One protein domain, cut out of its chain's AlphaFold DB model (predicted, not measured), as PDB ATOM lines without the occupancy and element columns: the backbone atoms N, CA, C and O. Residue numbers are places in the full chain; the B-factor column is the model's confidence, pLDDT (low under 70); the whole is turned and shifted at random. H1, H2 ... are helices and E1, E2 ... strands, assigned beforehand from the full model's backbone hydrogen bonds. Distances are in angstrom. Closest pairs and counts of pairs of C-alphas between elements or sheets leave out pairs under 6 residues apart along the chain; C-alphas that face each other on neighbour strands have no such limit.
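AT A GLANCE: This is residues 6 to 112 of the 300 residues of the protein "DUF3592 domain-containing protein" of Caenimonas sp. HX-9-20 (UniProt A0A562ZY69). A long helical hairpin, H1 and H2 side by side, has a small head at one end, made of three short strands E1, E2 and E3 and the loop of residues 65 to 76. From this head H3 runs off at an angle to the hairpin, its residues 103 to 112 sticking out, while the hairpin's turn, residues 32 to 38, sticks out at the far end. The printed part has 107 residues with three named helices and three named strands, in the order H1, H2, E1, E2, E3, H3; the class is mostly helix, and the antiparallel sheet has the order E1, E2, E3. The whole is loose, with a radius of gyration of the C-alphas of 18.2 A, and elongated, spanning 56 by 34 by 20 A.

IN THESE COORDINATES: H1, residues 6 to 32, begins with C-alpha 6 at (197.457, 107.163, 155.603) and is 38.7 A long from first to last C-alpha. H2, residues 41 to 64, is 32.2 A long and ends with C-alpha 64 at (198.499, 122.300, 161.605). E1 is residues 77 to 79, E2 residues 86 to 89 and E3 residues 95 to 97. H3, residues 98 to 112, is 20.4 A long and ends with C-alpha 112 at (195.132, 89.297, 149.949).

HOW THE PARTS SIT: H1 and H2 form a helical hairpin and touch, the closest C-alphas being those of Gly 19 and Thr 54, 4.0 A apart. They run opposite ways at a shallow tilt of 34 degrees, only just short of steep. H2 only grazes the sheet with its residues 59 to 63; the closest C-alphas of H2 and E1 are those of Ser 62 and Arg 78, 7.3 A apart. H1 is not on the sheet. E1, E2 and E3 form a meander, each strand the antiparallel neighbour of the one before. In the hairpin of E1 and E2, N 78 and O 88 are within hydrogen-bond range at 3.1 A. In the hairpin of E2 and E3, N 96 and O 87 are within hydrogen-bond range at 2.8 A. H3 only grazes the sheet with its residues 98 to 103. H3 and H1 are close but not clearly touching, with the C-alphas of Thr 6 and Met 102 the closest, 7.9 A apart. H2 and H3 are apart. In H1, H2 and H3 every O i to N i+4 pair is within hydrogen-bond range.

THE WHOLE: The two C-alphas farthest apart are those of Asp 36 and Leu 112, at 59.9 A. The printed part has no cut. The link from H2 to E1, 12 residues, is long. The mean pLDDT of the printed part is 81.5; residues 32 to 35, 37 to 41, 43, 109 and 112 are under 70.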
ATOM      1  N   THR A   6     198.352 107.304 156.763       76.62
ATOM      2  CA  THR A   6     197.457 107.163 155.603       76.62
ATOM      3  C   THR A   6     196.372 108.234 155.583       76.62
ATOM      4  O   THR A   6     196.203 108.909 154.573       76.62
ATOM      5  N   SER A   7     195.674 108.439 156.703       82.88
ATOM      6  CA  SER A   7     194.645 109.477 156.840       82.88
ATOM      7  C   SER A   7     195.228 110.873 156.637       82.88
ATOM      8  O   SER A   7     194.619 111.701 155.973       82.88
ATOM      9  N   HIS A   8     196.437 111.117 157.147       86.12
ATOM     10  CA  HIS A   8     197.160 112.365 156.936       86.12
ATOM     11  C   HIS A   8     197.494 112.592 155.453       86.12
ATOM     12  O   HIS A   8     197.340 113.704 154.955       86.12
ATOM     13  N   LEU A   9     197.902 111.549 154.720       82.44
ATOM     14  CA  LEU A   9     198.144 111.651 153.279       82.44
ATOM     15  C   LEU A   9     196.856 111.993 152.511       82.44
ATOM     16  O   LEU A   9     196.861 112.931 151.718       82.44
ATOM     17  N   TYR A  10     195.753 111.284 152.772       81.56
ATOM     18  CA  TYR A  10     194.461 111.584 152.141       81.56
ATOM     19  C   TYR A  10     193.978 112.993 152.474       81.56
ATOM     20  O   TYR A  10     193.517 113.707 151.589       81.56
ATOM     21  N   ALA A  11     194.146 113.428 153.720       85.19
ATOM     22  CA  ALA A  11     193.788 114.776 154.128       85.19
ATOM     23  C   ALA A  11     194.668 115.843 153.454       85.19
ATOM     24  O   ALA A  11     194.152 116.892 153.082       85.19
ATOM     25  N   ARG A  12     195.955 115.568 153.185       85.19
ATOM     26  CA  ARG A  12     196.805 116.445 152.355       85.19
ATOM     27  C   ARG A  12     196.328 116.522 150.910       85.19
ATOM     28  O   ARG A  12     196.346 117.608 150.344       85.19
ATOM     29  N   VAL A  13     195.905 115.402 150.322       82.06
ATOM     30  CA  VAL A  13     195.301 115.395 148.980       82.06
ATOM     31  C   VAL A  13     194.009 116.213 148.989       82.06
ATOM     32  O   VAL A  13     193.842 117.090 148.148       82.06
ATOM     33  N   GLY A  14     193.142 116.017 149.984       81.56
ATOM     34  CA  GLY A  14     191.944 116.837 150.177       81.56
ATOM     35  C   GLY A  14     192.269 118.329 150.323       81.56
ATOM     36  O   GLY A  14     191.664 119.157 149.650       81.56
ATOM     37  N   ALA A  15     193.284 118.676 151.118       84.12
ATOM     38  CA  ALA A  15     193.760 120.049 151.270       84.12
ATOM     39  C   ALA A  15     194.307 120.626 149.953       84.12
ATOM     40  O   ALA A  15     194.090 121.803 149.684       84.12
ATOM     41  N   SER A  16     194.953 119.819 149.100       81.00
ATOM     42  CA  SER A  16     195.322 120.245 147.744       81.00
ATOM     43  C   SER A  16     194.112 120.620 146.919       81.00
ATOM     44  O   SER A  16     194.142 121.659 146.275       81.00
ATOM     45  N   PHE A  17     193.056 119.805 146.941       80.38
ATOM     46  CA  PHE A  17     191.825 120.117 146.223       80.38
ATOM     47  C   PHE A  17     191.195 121.408 146.751       80.38
ATOM     48  O   PHE A  17     190.873 122.290 145.963       80.38
ATOM     49  N   VAL A  18     191.101 121.577 148.074       81.25
ATOM     50  CA  VAL A  18     190.598 122.823 148.677       81.25
ATOM     51  C   VAL A  18     191.455 124.022 148.265       81.25
ATOM     52  O   VAL A  18     190.912 125.054 147.885       81.25
ATOM     53  N   GLY A  19     192.781 123.887 148.272       81.19
ATOM     54  CA  GLY A  19     193.694 124.929 147.807       81.19
ATOM     55  C   GLY A  19     193.576 125.217 146.308       81.19
ATOM     56  O   GLY A  19     193.701 126.368 145.906       81.19
ATOM     57  N   PHE A  20     193.290 124.200 145.492       84.25
ATOM     58  CA  PHE A  20     193.123 124.313 144.040       84.25
ATOM     59  C   PHE A  20     191.894 125.159 143.736       84.25
ATOM     60  O   PHE A  20     191.977 126.167 143.038       84.25
ATOM     61  N   PHE A  21     190.757 124.768 144.319       78.25
ATOM     62  CA  PHE A  21     189.492 125.463 144.126       78.25
ATOM     63  C   PHE A  21     189.487 126.824 144.809       78.25
ATOM     64  O   PHE A  21     189.089 127.792 144.179       78.25
ATOM     65  N   GLY A  22     190.000 126.938 146.037       77.31
ATOM     66  CA  GLY A  22     190.116 128.216 146.741       77.31
ATOM     67  C   GLY A  22     191.014 129.207 145.999       77.31
ATOM     68  O   GLY A  22     190.642 130.366 145.831       77.31
ATOM     69  N   GLY A  23     192.154 128.742 145.477       79.88
ATOM     70  CA  GLY A  23     193.024 129.527 144.604       79.88
ATOM     71  C   GLY A  23     192.321 129.967 143.319       79.88
ATOM     72  O   GLY A  23     192.408 131.133 142.941       79.88
ATOM     73  N   GLY A  24     191.558 129.063 142.699       74.31
ATOM     74  CA  GLY A  24     190.710 129.365 141.546       74.31
ATOM     75  C   GLY A  24     189.630 130.408 141.850       74.31
ATOM     76  O   GLY A  24     189.481 131.358 141.093       74.31
ATOM     77  N   THR A  25     188.923 130.301 142.977       70.69
ATOM     78  CA  THR A  25     187.895 131.269 143.393       70.69
ATOM     79  C   THR A  25     188.492 132.652 143.635       70.69
ATOM     80  O   THR A  25     187.960 133.643 143.137       70.69
ATOM     81  N   VAL A  26     189.617 132.734 144.353       78.00
ATOM     82  CA  VAL A  26     190.330 134.001 144.576       78.00
ATOM     83  C   VAL A  26     190.788 134.599 143.245       78.00
ATOM     84  O   VAL A  26     190.618 135.796 143.026       78.00
ATOM     85  N   PHE A  27     191.304 133.772 142.333       80.69
ATOM     86  CA  PHE A  27     191.664 134.206 140.986       80.69
ATOM     87  C   PHE A  27     190.462 134.791 140.235       80.69
ATOM     88  O   PHE A  27     190.554 135.905 139.717       80.69
ATOM     89  N   THR A  28     189.326 134.089 140.220       71.44
ATOM     90  CA  THR A  28     188.114 134.558 139.541       71.44
ATOM     91  C   THR A  28     187.645 135.897 140.107       71.44
ATOM     92  O   THR A  28     187.381 136.819 139.341       71.44
ATOM     93  N   LEU A  29     187.605 136.043 141.436       74.19
ATOM     94  CA  LEU A  29     187.183 137.285 142.092       74.19
ATOM     95  C   LEU A  29     188.121 138.461 141.789       74.19
ATOM     96  O   LEU A  29     187.657 139.574 141.545       74.19
ATOM     97  N   LEU A  30     189.436 138.225 141.778       79.38
ATOM     98  CA  LEU A  30     190.424 139.275 141.530       79.38
ATOM     99  C   LEU A  30     190.449 139.743 140.071       79.38
ATOM    100  O   LEU A  30     190.652 140.932 139.826       79.38
ATOM    101  N   PHE A  31     190.257 138.831 139.115       73.62
ATOM    102  CA  PHE A  31     190.414 139.134 137.691       73.62
ATOM    103  C   PHE A  31     189.109 139.495 136.988       73.62
ATOM    104  O   PHE A  31     189.101 140.429 136.192       73.62
ATOM    105  N   PHE A  32     187.996 138.830 137.302       69.12
ATOM    106  CA  PHE A  32     186.705 139.172 136.697       69.12
ATOM    107  C   PHE A  32     186.011 140.350 137.396       69.12
ATOM    108  O   PHE A  32     185.097 140.937 136.827       69.12
ATOM    109  N   GLY A  33     186.464 140.745 138.593       59.94
ATOM    110  CA  GLY A  33     185.959 141.925 139.304       59.94
ATOM    111  C   GLY A  33     186.578 143.265 138.876       59.94
ATOM    112  O   GLY A  33     186.080 144.310 139.288       59.94
ATOM    113  N   LYS A  34     187.656 143.270 138.075       63.56
ATOM    114  CA  LYS A  34     188.356 144.492 137.629       63.56
ATOM    115  C   LYS A  34     188.567 144.502 136.113       63.56
ATOM    116  O   LYS A  34     189.317 143.686 135.582       63.56
ATOM    117  N   THR A  35     187.968 145.486 135.443       55.09
ATOM    118  CA  THR A  35     188.005 145.700 133.982       55.09
ATOM    119  C   THR A  35     189.395 145.988 133.405       55.09
ATOM    120  O   THR A  35     189.595 145.781 132.213       55.09
ATOM    121  N   ASP A  36     190.369 146.381 134.229       74.06
ATOM    122  CA  ASP A  36     191.695 146.815 133.756       74.06
ATOM    123  C   ASP A  36     192.802 145.756 133.923       74.06
ATOM    124  O   ASP A  36     193.991 146.057 133.785       74.06
ATOM    125  N   SER A  37     192.459 144.507 134.256       63.59
ATOM    126  CA  SER A  37     193.476 143.485 134.517       63.59
ATOM    127  C   SER A  37     194.183 143.009 133.225       63.59
ATOM    128  O   SER A  37     193.547 142.756 132.197       63.59
ATOM    129  N   PRO A  38     195.525 142.890 133.225       68.19
ATOM    130  CA  PRO A  38     196.284 142.471 132.049       68.19
ATOM    131  C   PRO A  38     195.995 141.005 131.688       68.19
ATOM    132  O   PRO A  38     196.457 140.081 132.356       68.19
ATOM    133  N   ILE A  39     195.270 140.806 130.583       65.75
ATOM    134  CA  ILE A  39     194.794 139.503 130.077       65.75
ATOM    135  C   ILE A  39     195.909 138.449 129.898       65.75
ATOM    136  O   ILE A  39     195.655 137.262 130.042       65.75
ATOM    137  N   TYR A  40     197.160 138.835 129.645       56.47
ATOM    138  CA  TYR A  40     198.279 137.893 129.463       56.47
ATOM    139  C   TYR A  40     198.822 137.331 130.786       56.47
ATOM    140  O   TYR A  40     199.370 136.230 130.820       56.47
ATOM    141  N   LEU A  41     198.617 138.036 131.906       69.19
ATOM    142  CA  LEU A  41     198.957 137.497 133.221       69.19
ATOM    143  C   LEU A  41     197.854 136.584 133.766       69.19
ATOM    144  O   LEU A  41     198.111 135.861 134.718       69.19
ATOM    145  N   VAL A  42     196.659 136.565 133.165       70.44
ATOM    146  CA  VAL A  42     195.537 135.683 133.544       70.44
ATOM    147  C   VAL A  42     195.984 134.221 133.624       70.44
ATOM    148  O   VAL A  42     195.827 133.652 134.696       70.44
ATOM    149  N   PRO A  43     196.614 133.598 132.608       59.94
ATOM    150  CA  PRO A  43     197.103 132.226 132.744       59.94
ATOM    151  C   PRO A  43     198.190 132.094 133.822       59.94
ATOM    152  O   PRO A  43     198.158 131.149 134.606       59.94
ATOM    153  N   PHE A  44     199.121 133.049 133.929       71.81
ATOM    154  CA  PHE A  44     200.180 132.996 134.943       71.81
ATOM    155  C   PHE A  44     199.629 133.072 136.375       71.81
ATOM    156  O   PHE A  44     200.028 132.280 137.223       71.81
ATOM    157  N   TRP A  45     198.687 133.975 136.646       78.19
ATOM    158  CA  TRP A  45     198.002 134.092 137.932       78.19
ATOM    159  C   TRP A  45     196.998 132.972 138.157       78.19
ATOM    160  O   TRP A  45     196.825 132.570 139.297       78.19
ATOM    161  N   PHE A  46     196.377 132.434 137.107       77.25
ATOM    162  CA  PHE A  46     195.508 131.266 137.200       77.25
ATOM    163  C   PHE A  46     196.314 130.086 137.728       77.25
ATOM    164  O   PHE A  46     196.015 129.566 138.798       77.25
ATOM    165  N   PHE A  47     197.410 129.729 137.055       74.38
ATOM    166  CA  PHE A  47     198.288 128.664 137.530       74.38
ATOM    167  C   PHE A  47     198.984 129.042 138.838       74.38
ATOM    168  O   PHE A  47     199.105 128.201 139.715       74.38
ATOM    169  N   GLY A  48     199.400 130.294 139.019       81.25
ATOM    170  CA  GLY A  48     200.063 130.765 140.232       81.25
ATOM    171  C   GLY A  48     199.169 130.702 141.470       81.25
ATOM    172  O   GLY A  48     199.614 130.229 142.509       81.25
ATOM    173  N   LEU A  49     197.904 131.112 141.372       81.62
ATOM    174  CA  LEU A  49     196.949 131.067 142.481       81.62
ATOM    175  C   LEU A  49     196.394 129.668 142.695       81.62
ATOM    176  O   LEU A  49     196.224 129.266 143.839       81.62
ATOM    177  N   ILE A  50     196.170 128.895 141.635       79.44
ATOM    178  CA  ILE A  50     195.715 127.513 141.765       79.44
ATOM    179  C   ILE A  50     196.834 126.631 142.321       79.44
ATOM    180  O   ILE A  50     196.655 125.988 143.353       79.44
ATOM    181  N   LEU A  51     198.016 126.624 141.699       82.31
ATOM    182  CA  LEU A  51     199.157 125.829 142.163       82.31
ATOM    183  C   LEU A  51     199.711 126.381 143.479       82.31
ATOM    184  O   LEU A  51     199.972 125.612 144.400       82.31
ATOM    185  N   GLY A  52     199.822 127.700 143.622       85.81
ATOM    186  CA  GLY A  52     200.206 128.332 144.884       85.81
ATOM    187  C   GLY A  52     199.201 128.041 145.994       85.81
ATOM    188  O   GLY A  52     199.606 127.667 147.090       85.81
ATOM    189  N   GLY A  53     197.902 128.101 145.698       84.00
ATOM    190  CA  GLY A  53     196.823 127.727 146.611       84.00
ATOM    191  C   GLY A  53     196.907 126.263 147.033       84.00
ATOM    192  O   GLY A  53     196.889 125.979 148.230       84.00
ATOM    193  N   THR A  54     197.091 125.327 146.089       84.12
ATOM    194  CA  THR A  54     197.297 123.900 146.412       84.12
ATOM    195  C   THR A  54     198.496 123.686 147.328       84.12
ATOM    196  O   THR A  54     198.395 122.961 148.320       84.12
ATOM    197  N   TYR A  55     199.625 124.326 147.015       88.38
ATOM    198  CA  TYR A  55     200.869 124.189 147.759       88.38
ATOM    199  C   TYR A  55     200.753 124.787 149.163       88.38
ATOM    200  O   TYR A  55     201.086 124.122 150.146       88.38
ATOM    201  N   LEU A  56     200.230 126.011 149.281       88.50
ATOM    202  CA  LEU A  56     200.036 126.687 150.563       88.50
ATOM    203  C   LEU A  56     199.035 125.940 151.441       88.50
ATOM    204  O   LEU A  56     199.307 125.756 152.624       88.50
ATOM    205  N   ALA A  57     197.928 125.444 150.881       87.50
ATOM    206  CA  ALA A  57     196.958 124.649 151.628       87.50
ATOM    207  C   ALA A  57     197.568 123.330 152.129       87.50
ATOM    208  O   ALA A  57     197.396 122.977 153.296       87.50
ATOM    209  N   GLN A  58     198.348 122.628 151.296       88.19
ATOM    210  CA  GLN A  58     199.091 121.439 151.734       88.19
ATOM    211  C   GLN A  58     200.090 121.749 152.852       88.19
ATOM    212  O   GLN A  58     200.227 120.957 153.791       88.19
ATOM    213  N   LEU A  59     200.822 122.857 152.731       86.81
ATOM    214  CA  LEU A  59     201.832 123.267 153.700       86.81
ATOM    215  C   LEU A  59     201.179 123.658 155.030       86.81
ATOM    216  O   LEU A  59     201.574 123.142 156.074       86.81
ATOM    217  N   ALA A  60     200.140 124.493 154.984       88.94
ATOM    218  CA  ALA A  60     199.351 124.900 156.140       88.94
ATOM    219  C   ALA A  60     198.742 123.684 156.850       88.94
ATOM    220  O   ALA A  60     198.882 123.548 158.063       88.94
ATOM    221  N   PHE A  61     198.165 122.743 156.094       90.81
ATOM    222  CA  PHE A  61     197.634 121.502 156.650       90.81
ATOM    223  C   PHE A  61     198.720 120.668 157.346       90.81
ATOM    224  O   PHE A  61     198.534 120.227 158.478       90.81
ATOM    225  N   SER A  62     199.881 120.496 156.705       85.94
ATOM    226  CA  SER A  62     201.001 119.716 157.261       85.94
ATOM    227  C   SER A  62     201.604 120.353 158.519       85.94
ATOM    228  O   SER A  62     202.193 119.656 159.347       85.94
ATOM    229  N   LEU A  63     201.496 121.678 158.655       87.38
ATOM    230  CA  LEU A  63     201.914 122.412 159.848       87.38
ATOM    231  C   LEU A  63     200.883 122.307 160.975       87.38
ATOM    232  O   LEU A  63     201.279 122.163 162.131       87.38
ATOM    233  N   ALA A  64     199.593 122.353 160.640       89.56
ATOM    234  CA  ALA A  64     198.499 122.300 161.605       89.56
ATOM    235  C   ALA A  64     198.272 120.892 162.183       89.56
ATOM    236  O   ALA A  64     197.974 120.756 163.369       89.56
ATOM    237  N   PHE A  65     198.443 119.837 161.378       90.75
ATOM    238  CA  PHE A  65     198.089 118.465 161.757       90.75
ATOM    239  C   PHE A  65     199.258 117.492 161.548       90.75
ATOM    240  O   PHE A  65     199.342 116.868 160.499       90.75
ATOM    241  N   PRO A  66     200.169 117.299 162.518       88.06
ATOM    242  CA  PRO A  66     201.285 116.368 162.354       88.06
ATOM    243  C   PRO A  66     200.823 114.900 162.300       88.06
ATOM    244  O   PRO A  66     199.890 114.484 162.995       88.06
ATOM    245  N   ALA A  67     201.525 114.086 161.508       89.50
ATOM    246  CA  ALA A  67     201.277 112.650 161.429       89.50
ATOM    247  C   ALA A  67     201.919 111.892 162.607       89.50
ATOM    248  O   ALA A  67     202.986 112.266 163.110       89.50
ATOM    249  N   ALA A  68     201.285 110.794 163.024       91.44
ATOM    250  CA  ALA A  68     201.847 109.871 164.008       91.44
ATOM    251  C   ALA A  68     203.001 109.057 163.402       91.44
ATOM    252  O   ALA A  68     202.862 108.474 162.322       91.44
ATOM    253  N   CYS A  69     204.129 108.977 164.111       90.56
ATOM    254  CA  CYS A  69     205.236 108.103 163.733       90.56
ATOM    255  C   CYS A  69     204.862 106.626 163.959       90.56
ATOM    256  O   CYS A  69     204.363 106.296 165.036       90.56
ATOM    257  N   PRO A  70     205.105 105.719 162.997       85.75
ATOM    258  CA  PRO A  70     204.776 104.305 163.167       85.75
ATOM    259  C   PRO A  70     205.635 103.599 164.226       85.75
ATOM    260  O   PRO A  70     205.133 102.683 164.869       85.75
ATOM    261  N   GLU A  71     206.883 104.030 164.435       90.56
ATOM    262  CA  GLU A  71     207.798 103.391 165.393       90.56
ATOM    263  C   GLU A  71     207.531 103.826 166.835       90.56
ATOM    264  O   GLU A  71     207.284 102.997 167.703       90.56
ATOM    265  N   CYS A  72     207.539 105.135 167.100       90.94
ATOM    266  CA  CYS A  72     207.439 105.660 168.467       90.94
ATOM    267  C   CYS A  72     206.048 106.199 168.832       90.94
ATOM    268  O   CYS A  72     205.853 106.677 169.946       90.94
ATOM    269  N   ARG A  73     205.082 106.182 167.900       88.69
ATOM    270  CA  ARG A  73     203.719 106.743 168.048       88.69
ATOM    271  C   ARG A  73     203.645 108.238 168.384       88.69
ATOM    272  O   ARG A  73     202.547 108.772 168.526       88.69
ATOM    273  N   ALA A  74     204.775 108.942 168.445       88.56
ATOM    274  CA  ALA A  74     204.810 110.376 168.693       88.56
ATOM    275  C   ALA A  74     204.198 111.174 167.528       88.56
ATOM    276  O   ALA A  74     204.355 110.828 166.352       88.56
ATOM    277  N   ALA A  75     203.535 112.284 167.852       81.00
ATOM    278  CA  ALA A  75     202.882 113.197 166.911       81.00
ATOM    279  C   ALA A  75     203.883 114.167 166.253       81.00
ATOM    280  O   ALA A  75     203.754 115.384 166.368       81.00
ATOM    281  N   ALA A  76     204.940 113.636 165.639       80.06
ATOM    282  CA  ALA A  76     206.108 114.437 165.274       80.06
ATOM    283  C   ALA A  76     206.701 114.112 163.895       80.06
ATOM    284  O   ALA A  76     207.821 114.535 163.600       80.06
ATOM    285  N   ALA A  77     205.988 113.361 163.052       80.31
ATOM    286  CA  ALA A  77     206.447 113.071 161.698       80.31
ATOM    287  C   ALA A  77     206.112 114.242 160.761       80.31
ATOM    288  O   ALA A  77     204.939 114.570 160.564       80.31
ATOM    289  N   ARG A  78     207.141 114.871 160.176       83.50
ATOM    290  CA  ARG A  78     206.988 115.930 159.163       83.50
ATOM    291  C   ARG A  78     207.544 115.474 157.811       83.50
ATOM    292  O   ARG A  78     208.575 114.796 157.789       83.50
ATOM    293  N   PRO A  79     206.893 115.838 156.694       84.19
ATOM    294  CA  PRO A  79     207.430 115.568 155.367       84.19
ATOM    295  C   PRO A  79     208.690 116.408 155.120       84.19
ATOM    296  O   PRO A  79     208.765 117.565 155.537       84.19
ATOM    297  N   THR A  80     209.679 115.842 154.429       85.94
ATOM    298  CA  THR A  80     210.869 116.603 154.020       85.94
ATOM    299  C   THR A  80     210.572 117.494 152.812       85.94
ATOM    300  O   THR A  80     209.818 117.108 151.921       85.94
ATOM    301  N   LEU A  81     211.205 118.674 152.749       80.62
ATOM    302  CA  LEU A  81     211.006 119.628 151.647       80.62
ATOM    303  C   LEU A  81     211.432 119.055 150.284       80.62
ATOM    304  O   LEU A  81     210.794 119.318 149.273       80.62
ATOM    305  N   ARG A  82     212.520 118.269 150.259       84.94
ATOM    306  CA  ARG A  82     213.080 117.690 149.024       84.94
ATOM    307  C   ARG A  82     212.332 116.445 148.547       84.94
ATOM    308  O   ARG A  82     212.314 116.178 147.352       84.94
ATOM    309  N   LYS A  83     211.762 115.663 149.468       86.12
ATOM    310  CA  LYS A  83     211.015 114.436 149.167       86.12
ATOM    311  C   LYS A  83     209.726 114.427 149.994       86.12
ATOM    312  O   LYS A  83     209.746 113.960 151.134       86.12
ATOM    313  N   PRO A  84     208.597 114.913 149.445       80.69
ATOM    314  CA  PRO A  84     207.353 115.074 150.205       80.69
ATOM    315  C   PRO A  84     206.733 113.748 150.674       80.69
ATOM    316  O   PRO A  84     205.839 113.766 151.522       80.69
ATOM    317  N   THR A  85     207.207 112.619 150.136       84.38
ATOM    318  CA  THR A  85     206.851 111.248 150.530       84.38
ATOM    319  C   THR A  85     207.699 110.706 151.684       84.38
ATOM    320  O   THR A  85     207.302 109.739 152.328       84.38
ATOM    321  N   LEU A  86     208.852 111.313 151.976       90.50
ATOM    322  CA  LEU A  86     209.713 110.911 153.082       90.50
ATOM    323  C   LEU A  86     209.321 111.698 154.334       90.50
ATOM    324  O   LEU A  86     209.471 112.922 154.378       90.50
ATOM    325  N   TYR A  87     208.830 110.994 155.349       90.25
ATOM    326  CA  TYR A  87     208.496 111.558 156.652       90.25
ATOM    327  C   TYR A  87     209.622 111.267 157.632       90.25
ATOM    328  O   TYR A  87     210.014 110.117 157.786       90.25
ATOM    329  N   VAL A  88     210.120 112.293 158.320       92.62
ATOM    330  CA  VAL A  88     211.127 112.127 159.375       92.62
ATOM    331  C   VAL A  88     210.488 112.468 160.711       92.62
ATOM    332  O   VAL A  88     209.873 113.527 160.872       92.62
ATOM    333  N   CYS A  89     210.592 111.550 161.666       93.62
ATOM    334  CA  CYS A  89     210.102 111.760 163.016       93.62
ATOM    335  C   CYS A  89     211.089 112.607 163.824       93.62
ATOM    336  O   CYS A  89     212.250 112.236 163.957       93.62
ATOM    337  N   ARG A  90     210.639 113.722 164.416       92.31
ATOM    338  CA  ARG A  90     211.518 114.554 165.262       92.31
ATOM    339  C   ARG A  90     211.947 113.891 166.573       92.31
ATOM    340  O   ARG A  90     212.995 114.257 167.081       92.31
ATOM    341  N   SER A  91     211.150 112.981 167.136       93.56
ATOM    342  CA  SER A  91     211.451 112.388 168.447       93.56
ATOM    343  C   SER A  91     212.440 111.228 168.368       93.56
ATOM    344  O   SER A  91     213.307 111.135 169.225       93.56
ATOM    345  N   CYS A  92     212.328 110.355 167.361       94.50
ATOM    346  CA  CYS A  92     213.216 109.193 167.212       94.50
ATOM    347  C   CYS A  92     214.151 109.258 165.995       94.50
ATOM    348  O   CYS A  92     214.977 108.373 165.823       94.50
ATOM    349  N   GLY A  93     214.018 110.259 165.119       94.12
ATOM    350  CA  GLY A  93     214.828 110.375 163.900       94.12
ATOM    351  C   GLY A  93     214.464 109.387 162.785       94.12
ATOM    352  O   GLY A  93     215.014 109.488 161.692       94.12
ATOM    353  N   ALA A  94     213.520 108.468 163.019       93.75
ATOM    354  CA  ALA A  94     213.124 107.472 162.032       93.75
ATOM    355  C   ALA A  94     212.573 108.129 160.759       93.75
ATOM    356  O   ALA A  94     211.675 108.980 160.813       93.75
ATOM    357  N   ALA A  95     213.108 107.709 159.613       93.38
ATOM    358  CA  ALA A  95     212.666 108.136 158.296       93.38
ATOM    359  C   ALA A  95     211.767 107.056 157.687       93.38
ATOM    360  O   ALA A  95     212.198 105.930 157.448       93.38
ATOM    361  N   THR A  96     210.511 107.394 157.416       90.06
ATOM    362  CA  THR A  96     209.542 106.489 156.800       90.06
ATOM    363  C   THR A  96     209.127 107.027 155.437       90.06
ATOM    364  O   THR A  96     208.581 108.127 155.331       90.06
ATOM    365  N   ASP A  97     209.367 106.252 154.381       90.56
ATOM    366  CA  ASP A  97     208.847 106.564 153.050       90.56
ATOM    367  C   ASP A  97     207.381 106.126 152.969       90.56
ATOM    368  O   ASP A  97     207.064 104.934 152.899       90.56
ATOM    369  N   SER A  98     206.469 107.097 153.007       83.56
ATOM    370  CA  SER A  98     205.033 106.832 152.976       83.56
ATOM    371  C   SER A  98     204.587 106.220 151.652       83.56
ATOM    372  O   SER A  98     203.638 105.439 151.648       83.56
ATOM    373  N   ALA A  99     205.253 106.558 150.541       81.62
ATOM    374  CA  ALA A  99     204.912 106.020 149.227       81.62
ATOM    375  C   ALA A  99     205.285 104.539 149.153       81.62
ATOM    376  O   ALA A  99     204.456 103.715 148.771       81.62
ATOM    377  N   ARG A 100     206.483 104.177 149.627       87.06
ATOM    378  CA  ARG A 100     206.900 102.771 149.712       87.06
ATOM    379  C   ARG A 100     206.020 101.975 150.675       87.06
ATOM    380  O   ARG A 100     205.607 100.866 150.345       87.06
ATOM    381  N   ALA A 101     205.695 102.540 151.839       83.12
ATOM    382  CA  ALA A 101     204.810 101.897 152.808       83.12
ATOM    383  C   ALA A 101     203.401 101.663 152.233       83.12
ATOM    384  O   ALA A 101     202.834 100.592 152.436       83.12
ATOM    385  N   MET A 102     202.855 102.623 151.476       79.44
ATOM    386  CA  MET A 102     201.597 102.437 150.747       79.44
ATOM    387  C   MET A 102     201.714 101.381 149.654       79.44
ATOM    388  O   MET A 102     200.834 100.535 149.566       79.44
ATOM    389  N   MET A 103     202.790 101.391 148.868       84.75
ATOM    390  CA  MET A 103     202.993 100.444 147.773       84.75
ATOM    391  C   MET A 103     203.090  99.003 148.281       84.75
ATOM    392  O   MET A 103     202.441  98.119 147.734       84.75
ATOM    393  N   ILE A 104     203.828  98.761 149.372       85.50
ATOM    394  CA  ILE A 104     203.896  97.441 150.020       85.50
ATOM    395  C   ILE A 104     202.512  97.029 150.523       85.50
ATOM    396  O   ILE A 104     202.115  95.879 150.353       85.50
ATOM    397  N   ARG A 105     201.754  97.963 151.108       79.94
ATOM    398  CA  ARG A 105     200.398  97.683 151.588       79.94
ATOM    399  C   ARG A 105     199.439  97.388 150.438       79.94
ATOM    400  O   ARG A 105     198.657  96.459 150.560       79.94
ATOM    401  N   GLN A 106     199.520  98.120 149.330       78.25
ATOM    402  CA  GLN A 106     198.744  97.859 148.117       78.25
ATOM    403  C   GLN A 106     199.123  96.518 147.493       78.25
ATOM    404  O   GLN A 106     198.232  95.763 147.147       78.25
ATOM    405  N   LEU A 107     200.411  96.171 147.411       83.31
ATOM    406  CA  LEU A 107     200.866  94.853 146.950       83.31
ATOM    407  C   LEU A 107     200.378  93.726 147.867       83.31
ATOM    408  O   LEU A 107     199.952  92.680 147.383       83.31
ATOM    409  N   ALA A 108     200.405  93.942 149.184       79.88
ATOM    410  CA  ALA A 108     199.859  93.002 150.153       79.88
ATOM    411  C   ALA A 108     198.334  92.875 150.017       79.88
ATOM    412  O   ALA A 108     197.823  91.763 150.049       79.88
ATOM    413  N   MET A 109     197.612  93.978 149.803       66.56
ATOM    414  CA  MET A 109     196.158  93.976 149.601       66.56
ATOM    415  C   MET A 109     195.752  93.374 148.254       66.56
ATOM    416  O   MET A 109     194.791  92.619 148.210       66.56
ATOM    417  N   LEU A 110     196.521  93.611 147.186       76.25
ATOM    418  CA  LEU A 110     196.369  92.943 145.890       76.25
ATOM    419  C   LEU A 110     196.585  91.432 146.022       76.25
ATOM    420  O   LEU A 110     195.846  90.661 145.421       76.25
ATOM    421  N   ARG A 111     197.552  91.001 146.845       75.69
ATOM    422  CA  ARG A 111     197.760  89.578 147.166       75.69
ATOM    423  C   ARG A 111     196.665  88.984 148.043       75.69
ATOM    424  O   ARG A 111     196.372  87.805 147.906       75.69
ATOM    425  N   LEU A 112     196.107  89.767 148.962       68.56
ATOM    426  CA  LEU A 112     195.132  89.297 149.949       68.56
ATOM    427  C   LEU A 112     193.676  89.507 149.513       68.56
ATOM    428  O   LEU A 112     192.778  89.132 150.258       68.56
TER     429      LEU A 112